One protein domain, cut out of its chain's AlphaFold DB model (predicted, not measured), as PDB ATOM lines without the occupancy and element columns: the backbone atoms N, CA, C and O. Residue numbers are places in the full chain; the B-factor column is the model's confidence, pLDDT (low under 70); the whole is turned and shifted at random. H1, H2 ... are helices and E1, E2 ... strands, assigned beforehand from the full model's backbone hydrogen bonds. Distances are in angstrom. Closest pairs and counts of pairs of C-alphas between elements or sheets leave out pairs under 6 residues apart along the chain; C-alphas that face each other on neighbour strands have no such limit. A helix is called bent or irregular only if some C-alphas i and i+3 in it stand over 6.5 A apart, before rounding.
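AT A GLANCE: This is residues 2 to 159 of the 408 residues of an uncharacterized protein of Arachnia rubra (UniProt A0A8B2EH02). One long helix, H3, forms a spine along the longest axis, and the other parts gather round its residues 57 to 75: H1 on one side, H2 and the arm H5a side by side on another, and a small strand hairpin, E1 and E2, on a third. The arm H5b packs on E2, and short H4, H6 and H7 sit near the last part of H3. The printed part has 158 residues, with named elements in the order H1 H2 H3 H4 H5 E1 E2 H6 H7; the sheet E1 - E2 is antiparallel and the class is mostly helix. It is compact, radius of gyration of the C-alphas 16.2 A, and elongated, spanning 54 by 33 by 27 A.

HOW THE PARTS SIT: Start with H1, residues 3 to 8, which touches residues 63 to 74 of H3, residues 48 to 75; the C-alphas of Arg 5 and Gly 70 are closest, 4.2 A. H3 is the hub, touching six helices. H2, residues 24 to 34, forms a helical hairpin with H3, opposite ways at a steep tilt of 37 degrees, only just steep, closest at C-alphas 34 and 60, 4.1 A. H4, residues 87 to 91, touches H3 at C-alphas 88 and 75, 5.5 A. H5, residues 93 to 115, was assigned as one helix by its hydrogen bonds but is bent: C-alphas 105 and 108 are 7.9 A apart, and arms H5a, 93 to 105, and H5b, 108 to 115, are about perpendicular at 85 degrees. H5a is irregular, with C-alphas 102 and 105 7.0 A apart. It touches H2 the same way at a shallow tilt of 8 degrees, closest at C-alphas 102 and 31, 4.6 A; H2, H3 and H5a form an up and down bundle, each running against the one before. E1, residues 122 to 125, and E2, residues 134 to 137, are an antiparallel hairpin; N 123 and O 136 are within hydrogen-bond range at 2.8 A. H6, residues 139 to 145, and H7, residues 151 to 155, each only just touch H3, with 3 pairs of C-alphas within 8 A; closest are 145 and 72, 6.7 A, and 151 and 72, 5.8 A. Every O i to N i+4 pair is within range in the helices and arms but H5a, 6 of 9.

IN THESE COORDINATES: Find C-alpha 3, where H1 begins, at (156.026, 125.084, 177.322). H2 is 15.0 A long. H3 runs 41.0 A from C-alpha 48 at (140.981, 143.428, 192.018). H5a is 20.8 A and H5b 10.8 A. H7 ends at C-alpha 155, (139.855, 112.180, 167.913).

THE WHOLE: The C-alphas of Ser 46 and Asn 83 are farthest apart, 54.5 A. The printed part has no cut. Links H1 to H2, H2 to H3 and H3 to H4 are long. Residues 10 to 18 and 128 to 131 are under pLDDT 70.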
ATOM      1  N   ASN A   2     155.988 127.992 173.372       90.00
ATOM      2  CA  ASN A   2     155.394 127.877 174.714       90.00
ATOM      3  C   ASN A   2     155.655 126.476 175.311       90.00
ATOM      4  O   ASN A   2     155.765 125.511 174.557       90.00
ATOM      5  N   MET A   3     155.738 126.358 176.643       90.50
ATOM      6  CA  MET A   3     156.026 125.084 177.322       90.50
ATOM      7  C   MET A   3     154.940 124.023 177.095       90.50
ATOM      8  O   MET A   3     155.278 122.877 176.825       90.50
ATOM      9  N   THR A   4     153.654 124.383 177.141       93.38
ATOM     10  CA  THR A   4     152.549 123.451 176.868       93.38
ATOM     11  C   THR A   4     152.636 122.911 175.444       93.38
ATOM     12  O   THR A   4     152.612 121.700 175.249       93.38
ATOM     13  N   ARG A   5     152.839 123.792 174.456       91.62
ATOM     14  CA  ARG A   5     153.018 123.405 173.043       91.62
ATOM     15  C   ARG A   5     154.215 122.467 172.858       91.62
ATOM     16  O   ARG A   5     154.102 121.451 172.180       91.62
ATOM     17  N   TYR A   6     155.332 122.776 173.521       88.00
ATOM     18  CA  TYR A   6     156.539 121.949 173.498       88.00
ATOM     19  C   TYR A   6     156.324 120.559 174.105       88.00
ATOM     20  O   TYR A   6     156.721 119.558 173.519       88.00
ATOM     21  N   LEU A   7     155.695 120.492 175.280       88.31
ATOM     22  CA  LEU A   7     155.446 119.230 175.973       88.31
ATOM     23  C   LEU A   7     154.397 118.364 175.272       88.31
ATOM     24  O   LEU A   7     154.446 117.150 175.438       88.31
ATOM     25  N   THR A   8     153.486 118.980 174.515       89.25
ATOM     26  CA  THR A   8     152.422 118.277 173.791       89.25
ATOM     27  C   THR A   8     152.951 117.657 172.498       89.25
ATOM     28  O   THR A   8     152.941 116.440 172.387       89.25
ATOM     29  N   GLY A   9     153.452 118.459 171.549       79.69
ATOM     30  CA  GLY A   9     153.850 117.949 170.224       79.69
ATOM     31  C   GLY A   9     155.326 118.089 169.881       79.69
ATOM     32  O   GLY A   9     155.901 117.230 169.216       79.69
ATOM     33  N   PHE A  10     155.990 119.151 170.345       63.44
ATOM     34  CA  PHE A  10     157.345 119.474 169.885       63.44
ATOM     35  C   PHE A  10     158.437 118.746 170.687       63.44
ATOM     36  O   PHE A  10     159.305 119.362 171.302       63.44
ATOM     37  N   ARG A  11     158.423 117.408 170.656       61.50
ATOM     38  CA  ARG A  11     159.618 116.583 170.931       61.50
ATOM     39  C   ARG A  11     160.232 115.963 169.670       61.50
ATOM     40  O   ARG A  11     161.166 115.184 169.793       61.50
ATOM     41  N   GLY A  12     159.774 116.400 168.491       51.25
ATOM     42  CA  GLY A  12     160.602 116.740 167.324       51.25
ATOM     43  C   GLY A  12     161.464 115.659 166.668       51.25
ATOM     44  O   GLY A  12     162.344 116.017 165.891       51.25
ATOM     45  N   ASP A  13     161.255 114.381 166.959       59.31
ATOM     46  CA  ASP A  13     161.940 113.277 166.284       59.31
ATOM     47  C   ASP A  13     160.983 112.077 166.209       59.31
ATOM     48  O   ASP A  13     160.258 111.811 167.171       59.31
ATOM     49  N   GLU A  14     161.003 111.340 165.095       58.25
ATOM     50  CA  GLU A  14     160.298 110.060 164.897       58.25
ATOM     51  C   GLU A  14     160.640 109.044 166.010       58.25
ATOM     52  O   GLU A  14     159.882 108.113 166.293       58.25
ATOM     53  N   LEU A  15     161.780 109.249 166.685       53.28
ATOM     54  CA  LEU A  15     162.243 108.478 167.840       53.28
ATOM     55  C   LEU A  15     161.503 108.780 169.157       53.28
ATOM     56  O   LEU A  15     161.652 108.017 170.118       53.28
ATOM     57  N   TYR A  16     160.716 109.859 169.249       64.12
ATOM     58  CA  TYR A  16     159.887 110.119 170.428       64.12
ATOM     59  C   TYR A  16     158.602 109.285 170.365       64.12
ATOM     60  O   TYR A  16     157.572 109.696 169.838       64.12
ATOM     61  N   SER A  17     158.657 108.090 170.948       57.09
ATOM     62  CA  SER A  17     157.585 107.092 170.905       57.09
ATOM     63  C   SER A  17     156.403 107.356 171.858       57.09
ATOM     64  O   SER A  17     155.726 106.407 172.248       57.09
ATOM     65  N   GLY A  18     156.159 108.606 172.255       66.44
ATOM     66  CA  GLY A  18     155.184 108.958 173.294       66.44
ATOM     67  C   GLY A  18     155.668 108.680 174.722       66.44
ATOM     68  O   GLY A  18     156.785 108.202 174.945       66.44
ATOM     69  N   THR A  19     154.857 109.044 175.719       74.75
ATOM     70  CA  THR A  19     155.153 108.738 177.128       74.75
ATOM     71  C   THR A  19     154.685 107.326 177.490       74.75
ATOM     72  O   THR A  19     153.796 106.775 176.850       74.75
ATOM     73  N   GLN A  20     155.276 106.718 178.528       82.88
ATOM     74  CA  GLN A  20     154.928 105.352 178.963       82.88
ATOM     75  C   GLN A  20     153.455 105.184 179.364       82.88
ATOM     76  O   GLN A  20     152.941 104.074 179.356       82.88
ATOM     77  N   ASP A  21     152.807 106.279 179.749       87.06
ATOM     78  CA  ASP A  21     151.401 106.356 180.131       87.06
ATOM     79  C   ASP A  21     150.520 106.935 179.012       87.06
ATOM     80  O   ASP A  21     149.455 107.477 179.304       87.06
ATOM     81  N   GLU A  22     150.987 106.898 177.757       89.31
ATOM     82  CA  GLU A  22     150.258 107.368 176.563       89.31
ATOM     83  C   GLU A  22     149.774 108.828 176.677       89.31
ATOM     84  O   GLU A  22     148.784 109.254 176.086       89.31
ATOM     85  N   GLY A  23     150.482 109.616 177.483       89.81
ATOM     86  CA  GLY A  23     150.227 111.023 177.741       89.81
ATOM     87  C   GLY A  23     149.203 111.308 178.840       89.81
ATOM     88  O   GLY A  23     148.862 112.475 179.038       89.81
ATOM     89  N   ASN A  24     148.745 110.300 179.591       89.06
ATOM     90  CA  ASN A  24     147.689 110.449 180.596       89.06
ATOM     91  C   ASN A  24     148.027 111.484 181.688       89.06
ATOM     92  O   ASN A  24     147.227 112.374 181.977       89.06
ATOM     93  N   SER A  25     149.221 111.412 182.286       90.00
ATOM     94  CA  SER A  25     149.614 112.313 183.380       90.00
ATOM     95  C   SER A  25     149.749 113.755 182.900       90.00
ATOM     96  O   SER A  25     149.305 114.682 183.577       90.00
ATOM     97  N   LEU A  26     150.349 113.948 181.720       91.31
ATOM     98  CA  LEU A  26     150.495 115.273 181.125       91.31
ATOM     99  C   LEU A  26     149.129 115.845 180.729       91.31
ATOM    100  O   LEU A  26     148.838 116.988 181.078       91.31
ATOM    101  N   GLY A  27     148.282 115.045 180.077       91.94
ATOM    102  CA  GLY A  27     146.919 115.425 179.708       91.94
ATOM    103  C   GLY A  27     146.095 115.860 180.919       91.94
ATOM    104  O   GLY A  27     145.507 116.937 180.897       91.94
ATOM    105  N   ARG A  28     146.163 115.116 182.031       90.88
ATOM    106  CA  ARG A  28     145.493 115.485 183.289       90.88
ATOM    107  C   ARG A  28     145.965 116.832 183.841       90.88
ATOM    108  O   ARG A  28     145.141 117.652 184.243       90.88
ATOM    109  N   VAL A  29     147.278 117.074 183.876       93.06
ATOM    110  CA  VAL A  29     147.836 118.350 184.366       93.06
ATOM    111  C   VAL A  29     147.398 119.512 183.474       93.06
ATOM    112  O   VAL A  29     147.028 120.568 183.986       93.06
ATOM    113  N   ILE A  30     147.408 119.318 182.153       94.50
ATOM    114  CA  ILE A  30     146.951 120.335 181.201       94.50
ATOM    115  C   ILE A  30     145.452 120.593 181.384       94.50
ATOM    116  O   ILE A  30     145.081 121.756 181.493       94.50
ATOM    117  N   ALA A  31     144.625 119.551 181.512       91.06
ATOM    118  CA  ALA A  31     143.185 119.674 181.744       91.06
ATOM    119  C   ALA A  31     142.874 120.467 183.021       91.06
ATOM    120  O   ALA A  31     142.074 121.397 183.009       91.06
ATOM    121  N   GLN A  32     143.563 120.165 184.125       89.44
ATOM    122  CA  GLN A  32     143.398 120.912 185.376       89.44
ATOM    123  C   GLN A  32     143.805 122.385 185.246       89.44
ATOM    124  O   GLN A  32     143.216 123.241 185.900       89.44
ATOM    125  N   ALA A  33     144.809 122.686 184.420       91.81
ATOM    126  CA  ALA A  33     145.297 124.046 184.222       91.81
ATOM    127  C   ALA A  33     144.503 124.835 183.162       91.81
ATOM    128  O   ALA A  33     144.517 126.068 183.177       91.81
ATOM    129  N   SER A  34     143.820 124.145 182.244       90.94
ATOM    130  CA  SER A  34     143.051 124.747 181.152       90.94
ATOM    131  C   SER A  34     141.603 125.055 181.517       90.94
ATOM    132  O   SER A  34     140.967 125.835 180.812       90.94
ATOM    133  N   ILE A  35     141.070 124.492 182.603       82.50
ATOM    134  CA  ILE A  35     139.732 124.837 183.093       82.50
ATOM    135  C   ILE A  35     139.791 126.215 183.762       82.50
ATOM    136  O   ILE A  35     140.477 126.403 184.768       82.50
ATOM    137  N   ALA A  36     139.078 127.189 183.193       70.25
ATOM    138  CA  ALA A  36     138.907 128.493 183.819       70.25
ATOM    139  C   ALA A  36     137.918 128.384 184.990       70.25
ATOM    140  O   ALA A  36     136.882 127.731 184.877       70.25
ATOM    141  N   GLU A  37     138.227 129.043 186.109       71.94
ATOM    142  CA  GLU A  37     137.251 129.221 187.186       71.94
ATOM    143  C   GLU A  37     136.078 130.070 186.672       71.94
ATOM    144  O   GLU A  37     136.305 131.011 185.899       71.94
ATOM    145  N   PRO A  38     134.838 129.778 187.092       72.56
ATOM    146  CA  PRO A  38     133.702 130.609 186.728       72.56
ATOM    147  C   PRO A  38     133.886 132.046 187.203       72.56
ATOM    148  O   PRO A  38     134.525 132.290 188.234       72.56
ATOM    149  N   MET A  39     133.320 133.001 186.459       75.31
ATOM    150  CA  MET A  39     133.323 134.387 186.908       75.31
ATOM    151  C   MET A  39     132.551 134.483 188.230       75.31
ATOM    152  O   MET A  39     131.405 134.035 188.299       75.31
ATOM    153  N   PRO A  40     133.138 135.062 189.290       74.31
ATOM    154  CA  PRO A  40     132.397 135.270 190.522       74.31
ATOM    155  C   PRO A  40     131.179 136.179 190.279       74.31
ATOM    156  O   PRO A  40     131.295 137.232 189.653       74.31
ATOM    157  N   GLN A  41     130.007 135.781 190.777       74.69
ATOM    158  CA  GLN A  41     128.765 136.530 190.572       74.69
ATOM    159  C   GLN A  41     128.781 137.898 191.266       74.69
ATOM    160  O   GLN A  41     129.257 138.039 192.395       74.69
ATOM    161  N   GLY A  42     128.191 138.902 190.609       73.69
ATOM    162  CA  GLY A  42     127.939 140.221 191.197       73.69
ATOM    163  C   GLY A  42     129.193 141.054 191.475       73.69
ATOM    164  O   GLY A  42     129.118 142.012 192.246       73.69
ATOM    165  N   ILE A  43     130.339 140.702 190.883       79.19
ATOM    166  CA  ILE A  43     131.575 141.465 191.061       79.19
ATOM    167  C   ILE A  43     131.631 142.673 190.131       79.19
ATOM    168  O   ILE A  43     131.232 142.622 188.971       79.19
ATOM    169  N   ASP A  44     132.184 143.769 190.639       82.50
ATOM    170  CA  ASP A  44     132.517 144.941 189.833       82.50
ATOM    171  C   ASP A  44     133.683 144.600 188.887       82.50
ATOM    172  O   ASP A  44     134.726 144.113 189.333       82.50
ATOM    173  N   HIS A  45     133.545 144.889 187.590       84.62
ATOM    174  CA  HIS A  45     134.574 144.621 186.573       84.62
ATOM    175  C   HIS A  45     135.853 145.467 186.755       84.62
ATOM    176  O   HIS A  45     136.886 145.211 186.127       84.62
ATOM    177  N   SER A  46     135.819 146.478 187.625       84.62
ATOM    178  CA  SER A  46     136.998 147.248 188.033       84.62
ATOM    179  C   SER A  46     137.699 146.690 189.283       84.62
ATOM    180  O   SER A  46     138.797 147.138 189.622       84.62
ATOM    181  N   SER A  47     137.102 145.696 189.950       88.94
ATOM    182  CA  SER A  47     137.618 145.133 191.200       88.94
ATOM    183  C   SER A  47     138.922 144.340 191.008       88.94
ATOM    184  O   SER A  47     139.122 143.700 189.966       88.94
ATOM    185  N   PRO A  48     139.818 144.316 192.014       89.69
ATOM    186  CA  PRO A  48     140.981 143.428 192.018       89.69
ATOM    187  C   PRO A  48     140.614 141.949 191.828       89.69
ATOM    188  O   PRO A  48     141.359 141.206 191.188       89.69
ATOM    189  N   GLU A  49     139.465 141.526 192.353       88.00
ATOM    190  CA  GLU A  49     138.919 140.178 192.223       88.00
ATOM    191  C   GLU A  49     138.614 139.837 190.759       88.00
ATOM    192  O   GLU A  49     139.065 138.796 190.273       88.00
ATOM    193  N   TYR A  50     137.940 140.738 190.032       87.50
ATOM    194  CA  TYR A  50     137.688 140.574 188.598       87.50
ATOM    195  C   TYR A  50     138.995 140.520 187.805       87.50
ATOM    196  O   TYR A  50     139.171 139.642 186.967       87.50
ATOM    197  N   GLN A  51     139.956 141.400 188.103       89.31
ATOM    198  CA  GLN A  51     141.253 141.390 187.413       89.31
ATOM    199  C   GLN A  51     142.035 140.092 187.671       89.31
ATOM    200  O   GLN A  51     142.669 139.549 186.763       89.31
ATOM    201  N   ALA A  52     141.963 139.550 188.891       89.75
ATOM    202  CA  ALA A  52     142.589 138.278 189.233       89.75
ATOM    203  C   ALA A  52     141.914 137.082 188.543       89.75
ATOM    204  O   ALA A  52     142.614 136.149 188.139       89.75
ATOM    205  N   TRP A  53     140.584 137.094 188.413       88.69
ATOM    206  CA  TRP A  53     139.839 136.108 187.628       88.69
ATOM    207  C   TRP A  53     140.188 136.215 186.139       88.69
ATOM    208  O   TRP A  53     140.605 135.225 185.537       88.69
ATOM    209  N   LYS A  54     140.154 137.428 185.578       89.00
ATOM    210  CA  LYS A  54     140.503 137.718 184.182       89.00
ATOM    211  C   LYS A  54     141.895 137.182 183.829       89.00
ATOM    212  O   LYS A  54     142.041 136.430 182.870       89.00
ATOM    213  N   ALA A  55     142.902 137.462 184.658       91.25
ATOM    214  CA  ALA A  55     144.266 136.962 184.461       91.25
ATOM    215  C   ALA A  55     144.405 135.433 184.630       91.25
ATOM    216  O   ALA A  55     145.345 134.821 184.116       91.25
ATOM    217  N   ARG A  56     143.531 134.776 185.406       89.06
ATOM    218  CA  ARG A  56     143.480 133.303 185.474       89.06
ATOM    219  C   ARG A  56     142.860 132.728 184.208       89.06
ATOM    220  O   ARG A  56     143.474 131.858 183.603       89.06
ATOM    221  N   SER A  57     141.721 133.270 183.788       90.12
ATOM    222  CA  SER A  57     141.037 132.870 182.561       90.12
ATOM    223  C   SER A  57     141.947 132.999 181.333       90.12
ATOM    224  O   SER A  57     142.045 132.060 180.545       90.12
ATOM    225  N   GLU A  58     142.718 134.090 181.234       93.31
ATOM    226  CA  GLU A  58     143.711 134.279 180.165       93.31
ATOM    227  C   GLU A  58     144.736 133.142 180.130       93.31
ATOM    228  O   GLU A  58     145.023 132.579 179.075       93.31
ATOM    229  N   ARG A  59     145.281 132.773 181.297       93.94
ATOM    230  CA  ARG A  59     146.272 131.695 181.413       93.94
ATOM    231  C   ARG A  59     145.677 130.346 181.028       93.94
ATOM    232  O   ARG A  59     146.323 129.613 180.282       93.94
ATOM    233  N   SER A  60     144.467 130.045 181.487       92.88
ATOM    234  CA  SER A  60     143.751 128.812 181.146       92.88
ATOM    235  C   SER A  60     143.507 128.697 179.637       92.88
ATOM    236  O   SER A  60     143.856 127.677 179.039       92.88
ATOM    237  N   ALA A  61     143.021 129.767 178.996       93.12
ATOM    238  CA  ALA A  61     142.827 129.815 177.546       93.12
ATOM    239  C   ALA A  61     144.155 129.719 176.776       93.12
ATOM    240  O   ALA A  61     144.253 129.007 175.777       93.12
ATOM    241  N   ASN A  62     145.219 130.367 177.266       95.44
ATOM    242  CA  ASN A  62     146.548 130.283 176.658       95.44
ATOM    243  C   ASN A  62     147.120 128.856 176.710       95.44
ATOM    244  O   ASN A  62     147.738 128.406 175.742       95.44
ATOM    245  N   ILE A  63     146.913 128.141 177.821       96.69
ATOM    246  CA  ILE A  63     147.324 126.740 177.981       96.69
ATOM    247  C   ILE A  63     146.555 125.852 177.002       96.69
ATOM    248  O   ILE A  63     147.193 125.107 176.259       96.69
ATOM    249  N   ALA A  64     145.225 125.974 176.943       96.06
ATOM    250  CA  ALA A  64     144.389 125.211 176.014       96.06
ATOM    251  C   ALA A  64     144.771 125.457 174.546       96.06
ATOM    252  O   ALA A  64     144.974 124.509 173.791       96.06
ATOM    253  N   ALA A  65     144.953 126.720 174.151       95.75
ATOM    254  CA  ALA A  65     145.325 127.074 172.784       95.75
ATOM    255  C   ALA A  65     146.708 126.526 172.396       95.75
ATOM    256  O   ALA A  65     146.884 125.982 171.309       95.75
ATOM    257  N   ASN A  66     147.699 126.614 173.292       96.44
ATOM    258  CA  ASN A  66     149.021 126.042 173.028       96.44
ATOM    259  C   ASN A  66     149.021 124.509 173.028       96.44
ATOM    260  O   ASN A  66     149.810 123.926 172.286       96.44
ATOM    261  N   PHE A  67     148.167 123.868 173.831       96.69
ATOM    262  CA  PHE A  67     147.944 122.424 173.762       96.69
ATOM    263  C   PHE A  67     147.370 122.028 172.401       96.69
ATOM    264  O   PHE A  67     147.961 121.190 171.733       96.69
ATOM    265  N   LEU A  68     146.297 122.687 171.951       96.69
ATOM    266  CA  LEU A  68     145.665 122.434 170.652       96.69
ATOM    267  C   LEU A  68     146.671 122.554 169.502       96.69
ATOM    268  O   LEU A  68     146.777 121.647 168.680       96.69
ATOM    269  N   VAL A  69     147.462 123.636 169.477       94.94
ATOM    270  CA  VAL A  69     148.502 123.818 168.453       94.94
ATOM    271  C   VAL A  69     149.563 122.726 168.554       94.94
ATOM    272  O   VAL A  69     149.939 122.159 167.538       94.94
ATOM    273  N   GLY A  70     150.042 122.422 169.763       93.62
ATOM    274  CA  GLY A  70     151.055 121.389 169.958       93.62
ATOM    275  C   GLY A  70     150.565 120.009 169.532       93.62
ATOM    276  O   GLY A  70     151.302 119.292 168.875       93.62
ATOM    277  N   TYR A  71     149.323 119.649 169.849       95.06
ATOM    278  CA  TYR A  71     148.746 118.373 169.437       95.06
ATOM    279  C   TYR A  71     148.663 118.278 167.913       95.06
ATOM    280  O   TYR A  71     149.147 117.309 167.338       95.06
ATOM    281  N   GLN A  72     148.134 119.319 167.256       94.81
ATOM    282  CA  GLN A  72     148.052 119.384 165.795       94.81
ATOM    283  C   GLN A  72     149.438 119.273 165.138       94.81
ATOM    284  O   GLN A  72     149.604 118.547 164.168       94.81
ATOM    285  N   GLU A  73     150.457 119.932 165.694       92.12
ATOM    286  CA  GLU A  73     151.839 119.792 165.216       92.12
ATOM    287  C   GLU A  73     152.418 118.394 165.441       92.12
ATOM    288  O   GLU A  73     153.257 117.959 164.660       92.12
ATOM    289  N   GLY A  74     151.987 117.694 166.493       91.56
ATOM    290  CA  GLY A  74     152.360 116.305 166.755       91.56
ATOM    291  C   GLY A  74     151.860 115.357 165.664       91.56
ATOM    292  O   GLY A  74     152.645 114.548 165.173       91.56
ATOM    293  N   LEU A  75     150.602 115.518 165.240       92.06
ATOM    294  CA  LEU A  75     150.004 114.770 164.119       92.06
ATOM    295  C   LEU A  75     150.727 115.034 162.784       92.06
ATOM    296  O   LEU A  75     150.718 114.226 161.869       92.06
ATOM    297  N   GLU A  76     151.386 116.183 162.653       90.38
ATOM    298  CA  GLU A  76     152.060 116.579 161.413       90.38
ATOM    299  C   GLU A  76     153.503 116.059 161.304       90.38
ATOM    300  O   GLU A  76     154.133 116.243 160.258       90.38
ATOM    301  N   VAL A  77     154.036 115.419 162.356       86.00
ATOM    302  CA  VAL A  77     155.411 114.887 162.373       86.00
ATOM    303  C   VAL A  77     155.568 113.717 161.404       86.00
ATOM    304  O   VAL A  77     156.546 113.674 160.660       86.00
ATOM    305  N   ASP A  78     154.613 112.787 161.408       81.19
ATOM    306  CA  ASP A  78     154.636 111.576 160.590       81.19
ATOM    307  C   ASP A  78     153.241 111.317 160.018       81.19
ATOM    308  O   ASP A  78     152.280 111.133 160.754       81.19
ATOM    309  N   ASN A  79     153.144 111.290 158.689       75.19
ATOM    310  CA  ASN A  79     151.878 111.105 157.983       75.19
ATOM    311  C   ASN A  79     151.644 109.643 157.544       75.19
ATOM    312  O   ASN A  79     150.673 109.368 156.828       75.19
ATOM    313  N   GLU A  80     152.522 108.705 157.918       85.12
ATOM    314  CA  GLU A  80     152.356 107.279 157.625       85.12
ATOM    315  C   GLU A  80     151.368 106.623 158.601       85.12
ATOM    316  O   GLU A  80     151.727 106.093 159.650       85.12
ATOM    317  N   LEU A  81     150.085 106.636 158.229       85.50
ATOM    318  CA  LEU A  81     149.006 106.094 159.057       85.50
ATOM    319  C   LEU A  81     149.201 104.605 159.406       85.50
ATOM    320  O   LEU A  81     149.439 103.760 158.539       85.50
ATOM    321  N   ILE A  82     148.965 104.252 160.671       84.31
ATOM    322  CA  ILE A  82     149.007 102.877 161.185       84.31
ATOM    323  C   ILE A  82     147.572 102.376 161.346       84.31
ATOM    324  O   ILE A  82     146.908 102.687 162.330       84.31
ATOM    325  N   ASN A  83     147.095 101.556 160.404       84.94
ATOM    326  CA  ASN A  83     145.685 101.132 160.328       84.94
ATOM    327  C   ASN A  83     144.709 102.323 160.253       84.94
ATOM    328  O   ASN A  83     143.623 102.278 160.822       84.94
ATOM    329  N   GLY A  84     145.110 103.393 159.563       84.75
ATOM    330  CA  GLY A  84     144.330 104.622 159.431       84.75
ATOM    331  C   GLY A  84     144.458 105.601 160.599       84.75
ATOM    332  O   GLY A  84     143.997 106.727 160.455       84.75
ATOM    333  N   GLU A  85     145.108 105.212 161.699       90.50
ATOM    334  CA  GLU A  85     145.413 106.097 162.827       90.50
ATOM    335  C   GLU A  85     146.717 106.855 162.625       90.50
ATOM    336  O   GLU A  85     147.706 106.296 162.143       90.50
ATOM    337  N   ASP A  86     146.736 108.098 163.089       91.75
ATOM    338  CA  ASP A  86     147.954 108.885 163.160       91.75
ATOM    339  C   ASP A  86     148.966 108.265 164.155       91.75
ATOM    340  O   ASP A  86     148.591 107.905 165.282       91.75
ATOM    341  N   PRO A  87     150.256 108.120 163.793       90.00
ATOM    342  CA  PRO A  87     151.267 107.543 164.676       90.00
ATOM    343  C   PRO A  87     151.496 108.327 165.973       90.00
ATOM    344  O   PRO A  87     151.833 107.719 166.997       90.00
ATOM    345  N   PHE A  88     151.377 109.657 165.954       90.69
ATOM    346  CA  PHE A  88     151.465 110.479 167.158       90.69
ATOM    347  C   PHE A  88     150.228 110.267 168.026       90.69
ATOM    348  O   PHE A  88     150.386 109.932 169.206       90.69
ATOM    349  N   GLY A  89     149.028 110.379 167.450       91.31
ATOM    350  CA  GLY A  89     147.771 110.197 168.183       91.31
ATOM    351  C   GLY A  89     147.679 108.818 168.839       91.31
ATOM    352  O   GLY A  89     147.393 108.704 170.031       91.31
ATOM    353  N   LYS A  90     148.056 107.763 168.109       89.75
ATOM    354  CA  LYS A  90     148.053 106.381 168.611       89.75
ATOM    355  C   LYS A  90     148.982 106.172 169.808       89.75
ATOM    356  O   LYS A  90     148.642 105.449 170.738       89.75
ATOM    357  N   ARG A  91     150.166 106.790 169.798       88.38
ATOM    358  CA  ARG A  91     151.128 106.713 170.917       88.38
ATOM    359  C   ARG A  91     150.726 107.588 172.106       88.38
ATOM    360  O   ARG A  91     151.288 107.440 173.189       88.38
ATOM    361  N   HIS A  92     149.766 108.485 171.904       90.31
ATOM    362  CA  HIS A  92     149.236 109.394 172.910       90.31
ATOM    363  C   HIS A  92     147.730 109.179 173.122       90.31
ATOM    364  O   HIS A  92     147.005 110.139 173.375       90.31
ATOM    365  N   ALA A  93     147.244 107.934 173.035       90.00
ATOM    366  CA  ALA A  93     145.815 107.619 173.101       90.00
ATOM    367  C   ALA A  93     145.139 108.138 174.386       90.00
ATOM    368  O   ALA A  93     144.048 108.705 174.337       90.00
ATOM    369  N   ALA A  94     145.807 108.059 175.542       89.75
ATOM    370  CA  ALA A  94     145.265 108.639 176.770       89.75
ATOM    371  C   ALA A  94     145.213 110.180 176.731       89.75
ATOM    372  O   ALA A  94     144.288 110.778 177.282       89.75
ATOM    373  N   MET A  95     146.175 110.842 176.077       92.12
ATOM    374  CA  MET A  95     146.134 112.292 175.840       92.12
ATOM    375  C   MET A  95     145.059 112.690 174.829       92.12
ATOM    376  O   MET A  95     144.408 113.712 175.045       92.12
ATOM    377  N   ARG A  96     144.849 111.893 173.771       93.38
ATOM    378  CA  ARG A  96     143.756 112.054 172.801       93.38
ATOM    379  C   ARG A  96     142.422 112.152 173.536       93.38
ATOM    380  O   ARG A  96     141.670 113.094 173.314       93.38
ATOM    381  N   ASN A  97     142.193 111.272 174.510       91.44
ATOM    382  CA  ASN A  97     141.008 111.340 175.356       91.44
ATOM    383  C   ASN A  97     140.915 112.639 176.190       91.44
ATOM    384  O   ASN A  97     139.847 113.245 176.292       91.44
ATOM    385  N   TRP A  98     142.035 113.136 176.733       92.75
ATOM    386  CA  TRP A  98     142.071 114.404 177.483       92.75
ATOM    387  C   TRP A  98     141.743 115.644 176.646       92.75
ATOM    388  O   TRP A  98     141.334 116.657 177.221       92.75
ATOM    389  N   VAL A  99     141.885 115.591 175.317       95.31
ATOM    390  CA  VAL A  99     141.553 116.713 174.423       95.31
ATOM    391  C   VAL A  99     140.128 117.211 174.672       95.31
ATOM    392  O   VAL A  99     139.920 118.423 174.741       95.31
ATOM    393  N   GLY A 100     139.170 116.298 174.880       90.75
ATOM    394  CA  GLY A 100     137.782 116.647 175.180       90.75
ATOM    395  C   GLY A 100     137.679 117.560 176.401       90.75
ATOM    396  O   GLY A 100     137.156 118.669 176.314       90.75
ATOM    397  N   THR A 101     138.254 117.143 177.531       88.62
ATOM    398  CA  THR A 101     138.237 117.928 178.775       88.62
ATOM    399  C   THR A 101     139.044 119.224 178.673       88.62
ATOM    400  O   THR A 101     138.664 120.232 179.266       88.62
ATOM    401  N   ILE A 102     140.154 119.220 177.925       93.31
ATOM    402  CA  ILE A 102     141.019 120.396 177.773       93.31
ATOM    403  C   ILE A 102     140.329 121.488 176.949       93.31
ATOM    404  O   ILE A 102     140.448 122.665 177.300       93.31
ATOM    405  N   LEU A 103     139.632 121.113 175.869       94.38
ATOM    406  CA  LEU A 103     139.063 122.055 174.900       94.38
ATOM    407  C   LEU A 103     137.589 122.390 175.139       94.38
ATOM    408  O   LEU A 103     137.173 123.478 174.748       94.38
ATOM    409  N   ALA A 104     136.813 121.537 175.816       89.62
ATOM    410  CA  ALA A 104     135.402 121.802 176.115       89.62
ATOM    411  C   ALA A 104     135.131 123.166 176.792       89.62
ATOM    412  O   ALA A 104     134.209 123.848 176.350       89.62
ATOM    413  N   PRO A 105     135.927 123.646 177.778       86.50
ATOM    414  CA  PRO A 105     135.730 124.985 178.346       86.50
ATOM    415  C   PRO A 105     135.906 126.135 177.345       86.50
ATOM    416  O   PRO A 105     135.460 127.246 177.605       86.50
ATOM    417  N   HIS A 106     136.596 125.888 176.229       90.94
ATOM    418  CA  HIS A 106     136.981 126.893 175.231       90.94
ATOM    419  C   HIS A 106     136.253 126.697 173.898       90.94
ATOM    420  O   HIS A 106     136.601 127.332 172.896       90.94
ATOM    421  N   ILE A 107     135.256 125.808 173.876       91.62
ATOM    422  CA  ILE A 107     134.608 125.325 172.657       91.62
ATOM    423  C   ILE A 107     133.910 126.442 171.882       91.62
ATOM    424  O   ILE A 107     133.898 126.425 170.656       91.62
ATOM    425  N   GLU A 108     133.408 127.460 172.580       91.44
ATOM    426  CA  GLU A 108     132.751 128.612 171.967       91.44
ATOM    427  C   GLU A 108     133.726 129.448 171.123       91.44
ATOM    428  O   GLU A 108     133.401 129.884 170.019       91.44
ATOM    429  N   GLY A 109     134.959 129.632 171.604       92.12
ATOM    430  CA  GLY A 109     136.019 130.284 170.835       92.12
ATOM    431  C   GLY A 109     136.381 129.489 169.577       92.12
ATOM    432  O   GLY A 109     136.523 130.057 168.493       92.12
ATOM    433  N   ILE A 110     136.443 128.162 169.700       95.25
ATOM    434  CA  ILE A 110     136.698 127.260 168.569       95.25
ATOM    435  C   ILE A 110     135.553 127.347 167.549       95.25
ATOM    436  O   ILE A 110     135.828 127.557 166.371       95.25
ATOM    437  N   ALA A 111     134.290 127.286 167.986       95.38
ATOM    438  CA  ALA A 111     133.118 127.433 167.117       95.38
ATOM    439  C   ALA A 111     133.129 128.777 166.368       95.38
ATOM    440  O   ALA A 111     133.038 128.803 165.140       95.38
ATOM    441  N   ASN A 112     133.367 129.881 167.088       93.25
ATOM    442  CA  ASN A 112     133.530 131.210 166.494       93.25
ATOM    443  C   ASN A 112     134.640 131.232 165.425       93.25
ATOM    444  O   ASN A 112     134.483 131.873 164.391       93.25
ATOM    445  N   SER A 113     135.750 130.528 165.661       95.12
ATOM    446  CA  SER A 113     136.895 130.500 164.743       95.12
ATOM    447  C   SER A 113     136.655 129.655 163.492       95.12
ATOM    448  O   SER A 113     137.215 129.958 162.441       95.12
ATOM    449  N   LEU A 114     135.848 128.594 163.590       94.00
ATOM    450  CA  LEU A 114     135.455 127.785 162.432       94.00
ATOM    451  C   LEU A 114     134.495 128.556 161.514       94.00
ATOM    452  O   LEU A 114     134.577 128.431 160.290       94.00
ATOM    453  N   ASP A 115     133.626 129.397 162.083       89.38
ATOM    454  CA  ASP A 115     132.786 130.295 161.291       89.38
ATOM    455  C   ASP A 115     133.583 131.486 160.727       89.38
ATOM    456  O   ASP A 115     133.535 131.756 159.524       89.38
ATOM    457  N   LEU A 116     134.360 132.178 161.563       86.88
ATOM    458  CA  LEU A 116     135.092 133.396 161.210       86.88
ATOM    459  C   LEU A 116     136.520 133.370 161.788       86.88
ATOM    460  O   LEU A 116     136.767 133.946 162.851       86.88
ATOM    461  N   PRO A 117     137.484 132.738 161.092       84.81
ATOM    462  CA  PRO A 117     138.854 132.628 161.584       84.81
ATOM    463  C   PRO A 117     139.562 133.988 161.643       84.81
ATOM    464  O   PRO A 117     139.327 134.872 160.812       84.81
ATOM    465  N   GLY A 118     140.496 134.144 162.587       79.19
ATOM    466  CA  GLY A 118     141.263 135.379 162.761       79.19
ATOM    467  C   GLY A 118     142.663 135.186 163.357       79.19
ATOM    468  O   GLY A 118     142.871 134.423 164.296       79.19
ATOM    469  N   GLY A 119     143.633 135.952 162.840       76.81
ATOM    470  CA  GLY A 119     145.051 135.880 163.230       76.81
ATOM    471  C   GLY A 119     145.865 134.860 162.419       76.81
ATOM    472  O   GLY A 119     145.328 134.212 161.531       76.81
ATOM    473  N   GLU A 120     147.171 134.730 162.694       74.56
ATOM    474  CA  GLU A 120     148.064 133.807 161.956       74.56
ATOM    475  C   GLU A 120     148.050 132.365 162.499       74.56
ATOM    476  O   GLU A 120     148.111 131.417 161.730       74.56
ATOM    477  N   ASN A 121     147.963 132.176 163.821       82.38
ATOM    478  CA  ASN A 121     147.905 130.847 164.456       82.38
ATOM    479  C   ASN A 121     146.745 130.778 165.442       82.38
ATOM    480  O   ASN A 121     145.745 130.122 165.191       82.38
ATOM    481  N   PHE A 122     146.869 131.499 166.553       92.62
ATOM    482  CA  PHE A 122     145.751 131.807 167.425       92.62
ATOM    483  C   PHE A 122     145.982 133.159 168.103       92.62
ATOM    484  O   PHE A 122     147.111 133.652 168.190       92.62
ATOM    485  N   SER A 123     144.908 133.741 168.610       92.69
ATOM    486  CA  SER A 123     144.897 134.886 169.513       92.69
ATOM    487  C   SER A 123     143.892 134.628 170.635       92.69
ATOM    488  O   SER A 123     143.099 133.691 170.556       92.69
ATOM    489  N   LEU A 124     143.949 135.427 171.699       91.56
ATOM    490  CA  LEU A 124     142.950 135.390 172.763       91.56
ATOM    491  C   LEU A 124     142.105 136.658 172.683       91.56
ATOM    492  O   LEU A 124     142.646 137.762 172.606       91.56
ATOM    493  N   ARG A 125     140.784 136.493 172.687       87.25
ATOM    494  CA  ARG A 125     139.822 137.592 172.760       87.25
ATOM    495  C   ARG A 125     139.492 137.856 174.221       87.25
ATOM    496  O   ARG A 125     139.230 136.911 174.963       87.25
ATOM    497  N   ASP A 126     139.516 139.130 174.608       83.88
ATOM    498  CA  ASP A 126     139.144 139.559 175.956       83.88
ATOM    499  C   ASP A 126     137.754 139.014 176.362       83.88
ATOM    500  O   ASP A 126     136.874 138.920 175.499       83.88
ATOM    501  N   PRO A 127     137.555 138.711 177.662       77.62
ATOM    502  CA  PRO A 127     136.264 138.361 178.253       77.62
ATOM    503  C   PRO A 127     135.129 139.271 177.781       77.62
ATOM    504  O   PRO A 127     135.262 140.500 177.832       77.62
ATOM    505  N   GLN A 128     134.008 138.683 177.362       66.19
ATOM    506  CA  GLN A 128     132.766 139.421 177.138       66.19
ATOM    507  C   GLN A 128     131.836 139.186 178.323       66.19
ATOM    508  O   GLN A 128     131.440 138.057 178.576       66.19
ATOM    509  N   LEU A 129     131.487 140.261 179.038       62.56
ATOM    510  CA  LEU A 129     130.583 140.243 180.194       62.56
ATOM    511  C   LEU A 129     130.976 139.194 181.251       62.56
ATOM    512  O   LEU A 129     131.802 139.504 182.105       62.56
ATOM    513  N   ASN A 130     130.392 137.996 181.172       60.66
ATOM    514  CA  ASN A 130     130.509 136.920 182.155       60.66
ATOM    515  C   ASN A 130     131.426 135.770 181.705       60.66
ATOM    516  O   ASN A 130     131.732 134.885 182.506       60.66
ATOM    517  N   ASP A 131     131.875 135.787 180.449       68.31
ATOM    518  CA  ASP A 131     132.627 134.689 179.851       68.31
ATOM    519  C   ASP A 131     134.127 134.931 179.923       68.31
ATOM    520  O   ASP A 131     134.604 136.062 179.831       68.31
ATOM    521  N   GLY A 132     134.889 133.852 180.087       80.12
ATOM    522  CA  GLY A 132     136.347 133.902 180.107       80.12
ATOM    523  C   GLY A 132     136.975 134.371 178.788       80.12
ATOM    524  O   GLY A 132     136.304 134.688 177.810       80.12
ATOM    525  N   TYR A 133     138.308 134.387 178.738       89.94
ATOM    526  CA  TYR A 133     139.029 134.590 177.483       89.94
ATOM    527  C   TYR A 133     138.659 133.513 176.466       89.94
ATOM    528  O   TYR A 133     138.689 132.322 176.776       89.94
ATOM    529  N   LEU A 134     138.402 133.939 175.231       90.12
ATOM    530  CA  LEU A 134     138.046 133.037 174.142       90.12
ATOM    531  C   LEU A 134     139.230 132.827 173.203       90.12
ATOM    532  O   LEU A 134     139.943 133.770 172.851       90.12
ATOM    533  N   ILE A 135     139.424 131.579 172.785       92.75
ATOM    534  CA  ILE A 135     140.423 131.219 171.779       92.75
ATOM    535  C   ILE A 135     139.909 131.660 170.408       92.75
ATOM    536  O   ILE A 135     138.775 131.363 170.050       92.75
ATOM    537  N   ASN A 136     140.749 132.342 169.637       93.81
ATOM    538  CA  ASN A 136     140.480 132.691 168.248       93.81
ATOM    539  C   ASN A 136     141.560 132.068 167.356       93.81
ATOM    540  O   ASN A 136     142.733 132.410 167.510       93.81
ATOM    541  N   LEU A 137     141.191 131.140 166.477       95.62
ATOM    542  CA  LEU A 137     142.107 130.382 165.623       95.62
ATOM    543  C   LEU A 137     142.291 131.075 164.267       95.62
ATOM    544  O   LEU A 137     141.345 131.590 163.673       95.62
ATOM    545  N   GLY A 138     143.523 131.049 163.763       95.31
ATOM    546  CA  GLY A 138     143.854 131.505 162.418       95.31
ATOM    547  C   GLY A 138     143.379 130.516 161.344       95.31
ATOM    548  O   GLY A 138     143.227 129.325 161.629       95.31
ATOM    549  N   PRO A 139     143.184 130.980 160.097       93.75
ATOM    550  CA  PRO A 139     142.613 130.166 159.022       93.75
ATOM    551  C   PRO A 139     143.468 128.936 158.692       93.75
ATOM    552  O   PRO A 139     142.930 127.851 158.485       93.75
ATOM    553  N   ASP A 140     144.796 129.066 158.725       93.62
ATOM    554  CA  ASP A 140     145.706 127.946 158.461       93.62
ATOM    555  C   ASP A 140     145.598 126.857 159.534       93.62
ATOM    556  O   ASP A 140     145.661 125.668 159.234       93.62
ATOM    557  N   LEU A 141     145.427 127.241 160.802       95.62
ATOM    558  CA  LEU A 141     145.246 126.282 161.888       95.62
ATOM    559  C   LEU A 141     143.873 125.603 161.810       95.62
ATOM    560  O   LEU A 141     143.801 124.390 161.983       95.62
ATOM    561  N   VAL A 142     142.816 126.354 161.486       96.06
ATOM    562  CA  VAL A 142     141.475 125.799 161.242       96.06
ATOM    563  C   VAL A 142     141.518 124.721 160.159       96.06
ATOM    564  O   VAL A 142     141.080 123.599 160.404       96.06
ATOM    565  N   ASN A 143     142.124 125.014 159.005       94.69
ATOM    566  CA  ASN A 143     142.204 124.062 157.895       94.69
ATOM    567  C   ASN A 143     142.973 122.783 158.261       94.69
ATOM    568  O   ASN A 143     142.629 121.701 157.790       94.69
ATOM    569  N   ARG A 144     144.002 122.892 159.111       94.31
ATOM    570  CA  ARG A 144     144.769 121.732 159.589       94.31
ATOM    571  C   ARG A 144     143.952 120.865 160.544       94.31
ATOM    572  O   ARG A 144     143.940 119.653 160.375       94.31
ATOM    573  N   ILE A 145     143.209 121.476 161.468       95.81
ATOM    574  CA  ILE A 145     142.361 120.781 162.456       95.81
ATOM    575  C   ILE A 145     141.235 119.979 161.797       95.81
ATOM    576  O   ILE A 145     140.986 118.845 162.205       95.81
ATOM    577  N   ILE A 146     140.572 120.554 160.786       95.00
ATOM    578  CA  ILE A 146     139.437 119.924 160.084       95.00
ATOM    579  C   ILE A 146     139.878 118.987 158.947       95.00
ATOM    580  O   ILE A 146     139.046 118.360 158.294       95.00
ATOM    581  N   GLY A 147     141.181 118.922 158.666       92.75
ATOM    582  CA  GLY A 147     141.741 118.111 157.592       92.75
ATOM    583  C   GLY A 147     141.762 116.611 157.902       92.75
ATOM    584  O   GLY A 147     141.570 116.165 159.034       92.75
ATOM    585  N   LYS A 148     142.074 115.808 156.878       89.19
ATOM    586  CA  LYS A 148     142.128 114.331 156.948       89.19
ATOM    587  C   LYS A 148     143.167 113.734 157.903       89.19
ATOM    588  O   LYS A 148     143.020 112.586 158.289       89.19
ATOM    589  N   ASN A 149     144.190 114.505 158.268       87.50
ATOM    590  CA  ASN A 149     145.180 114.152 159.295       87.50
ATOM    591  C   ASN A 149     145.102 115.147 160.471       87.50
ATOM    592  O   ASN A 149     146.069 115.373 161.190       87.50
ATOM    593  N   GLY A 150     143.973 115.846 160.588       93.81
ATOM    594  CA  GLY A 150     143.748 116.879 161.582       93.81
ATOM    595  C   GLY A 150     143.278 116.320 162.912       93.81
ATOM    596  O   GLY A 150     142.836 115.172 163.006       93.81
ATOM    597  N   LEU A 151     143.313 117.178 163.929       96.56
ATOM    598  CA  LEU A 151     142.836 116.880 165.275       96.56
ATOM    599  C   LEU A 151     141.469 116.184 165.281       96.56
ATOM    600  O   LEU A 151     141.337 115.147 165.917       96.56
ATOM    601  N   PHE A 152     140.461 116.706 164.574       95.81
ATOM    602  CA  PHE A 152     139.113 116.119 164.624       95.81
ATOM    603  C   PHE A 152     139.058 114.707 164.036       95.81
ATOM    604  O   PHE A 152     138.354 113.852 164.567       95.81
ATOM    605  N   THR A 153     139.866 114.438 163.009       94.38
ATOM    606  CA  THR A 153     140.009 113.091 162.450       94.38
ATOM    607  C   THR A 153     140.688 112.143 163.443       94.38
ATOM    608  O   THR A 153     140.225 111.019 163.629       94.38
ATOM    609  N   ASP A 154     141.755 112.585 164.115       95.69
ATOM    610  CA  ASP A 154     142.456 111.755 165.103       95.69
ATOM    611  C   ASP A 154     141.574 111.428 166.320       95.69
ATOM    612  O   ASP A 154     141.582 110.296 166.807       95.69
ATOM    613  N   LEU A 155     140.754 112.382 166.775       95.56
ATOM    614  CA  LEU A 155     139.855 112.180 167.913       95.56
ATOM    615  C   LEU A 155     138.818 111.074 167.689       95.56
ATOM    616  O   LEU A 155     138.359 110.487 168.666       95.56
ATOM    617  N   ALA A 156     138.476 110.745 166.440       92.38
ATOM    618  CA  ALA A 156     137.545 109.658 166.134       92.38
ATOM    619  C   ALA A 156     138.071 108.283 166.581       92.38
ATOM    620  O   ALA A 156     137.306 107.341 166.778       92.38
ATOM    621  N   PHE A 157     139.384 108.161 166.777       92.75
ATOM    622  CA  PHE A 157     140.014 106.955 167.298       92.75
ATOM    623  C   PHE A 157     140.109 106.920 168.827       92.75
ATOM    624  O   PHE A 157     140.683 105.981 169.379       92.75
ATOM    625  N   ASP A 158     139.553 107.905 169.536       91.50
ATOM    626  CA  ASP A 158     139.331 107.810 170.979       91.50
ATOM    627  C   ASP A 158     138.107 106.931 171.268       91.50
ATOM    628  O   ASP A 158     137.018 107.408 171.596       91.50
ATOM    629  N   ARG A 159     138.276 105.627 171.044       81.62
ATOM    630  CA  ARG A 159     137.171 104.673 171.071       81.62
ATOM    631  C   ARG A 159     136.945 104.128 172.479       81.62
ATOM    632  O   ARG A 159     137.905 103.724 173.146       81.62
TER     633      ARG A 159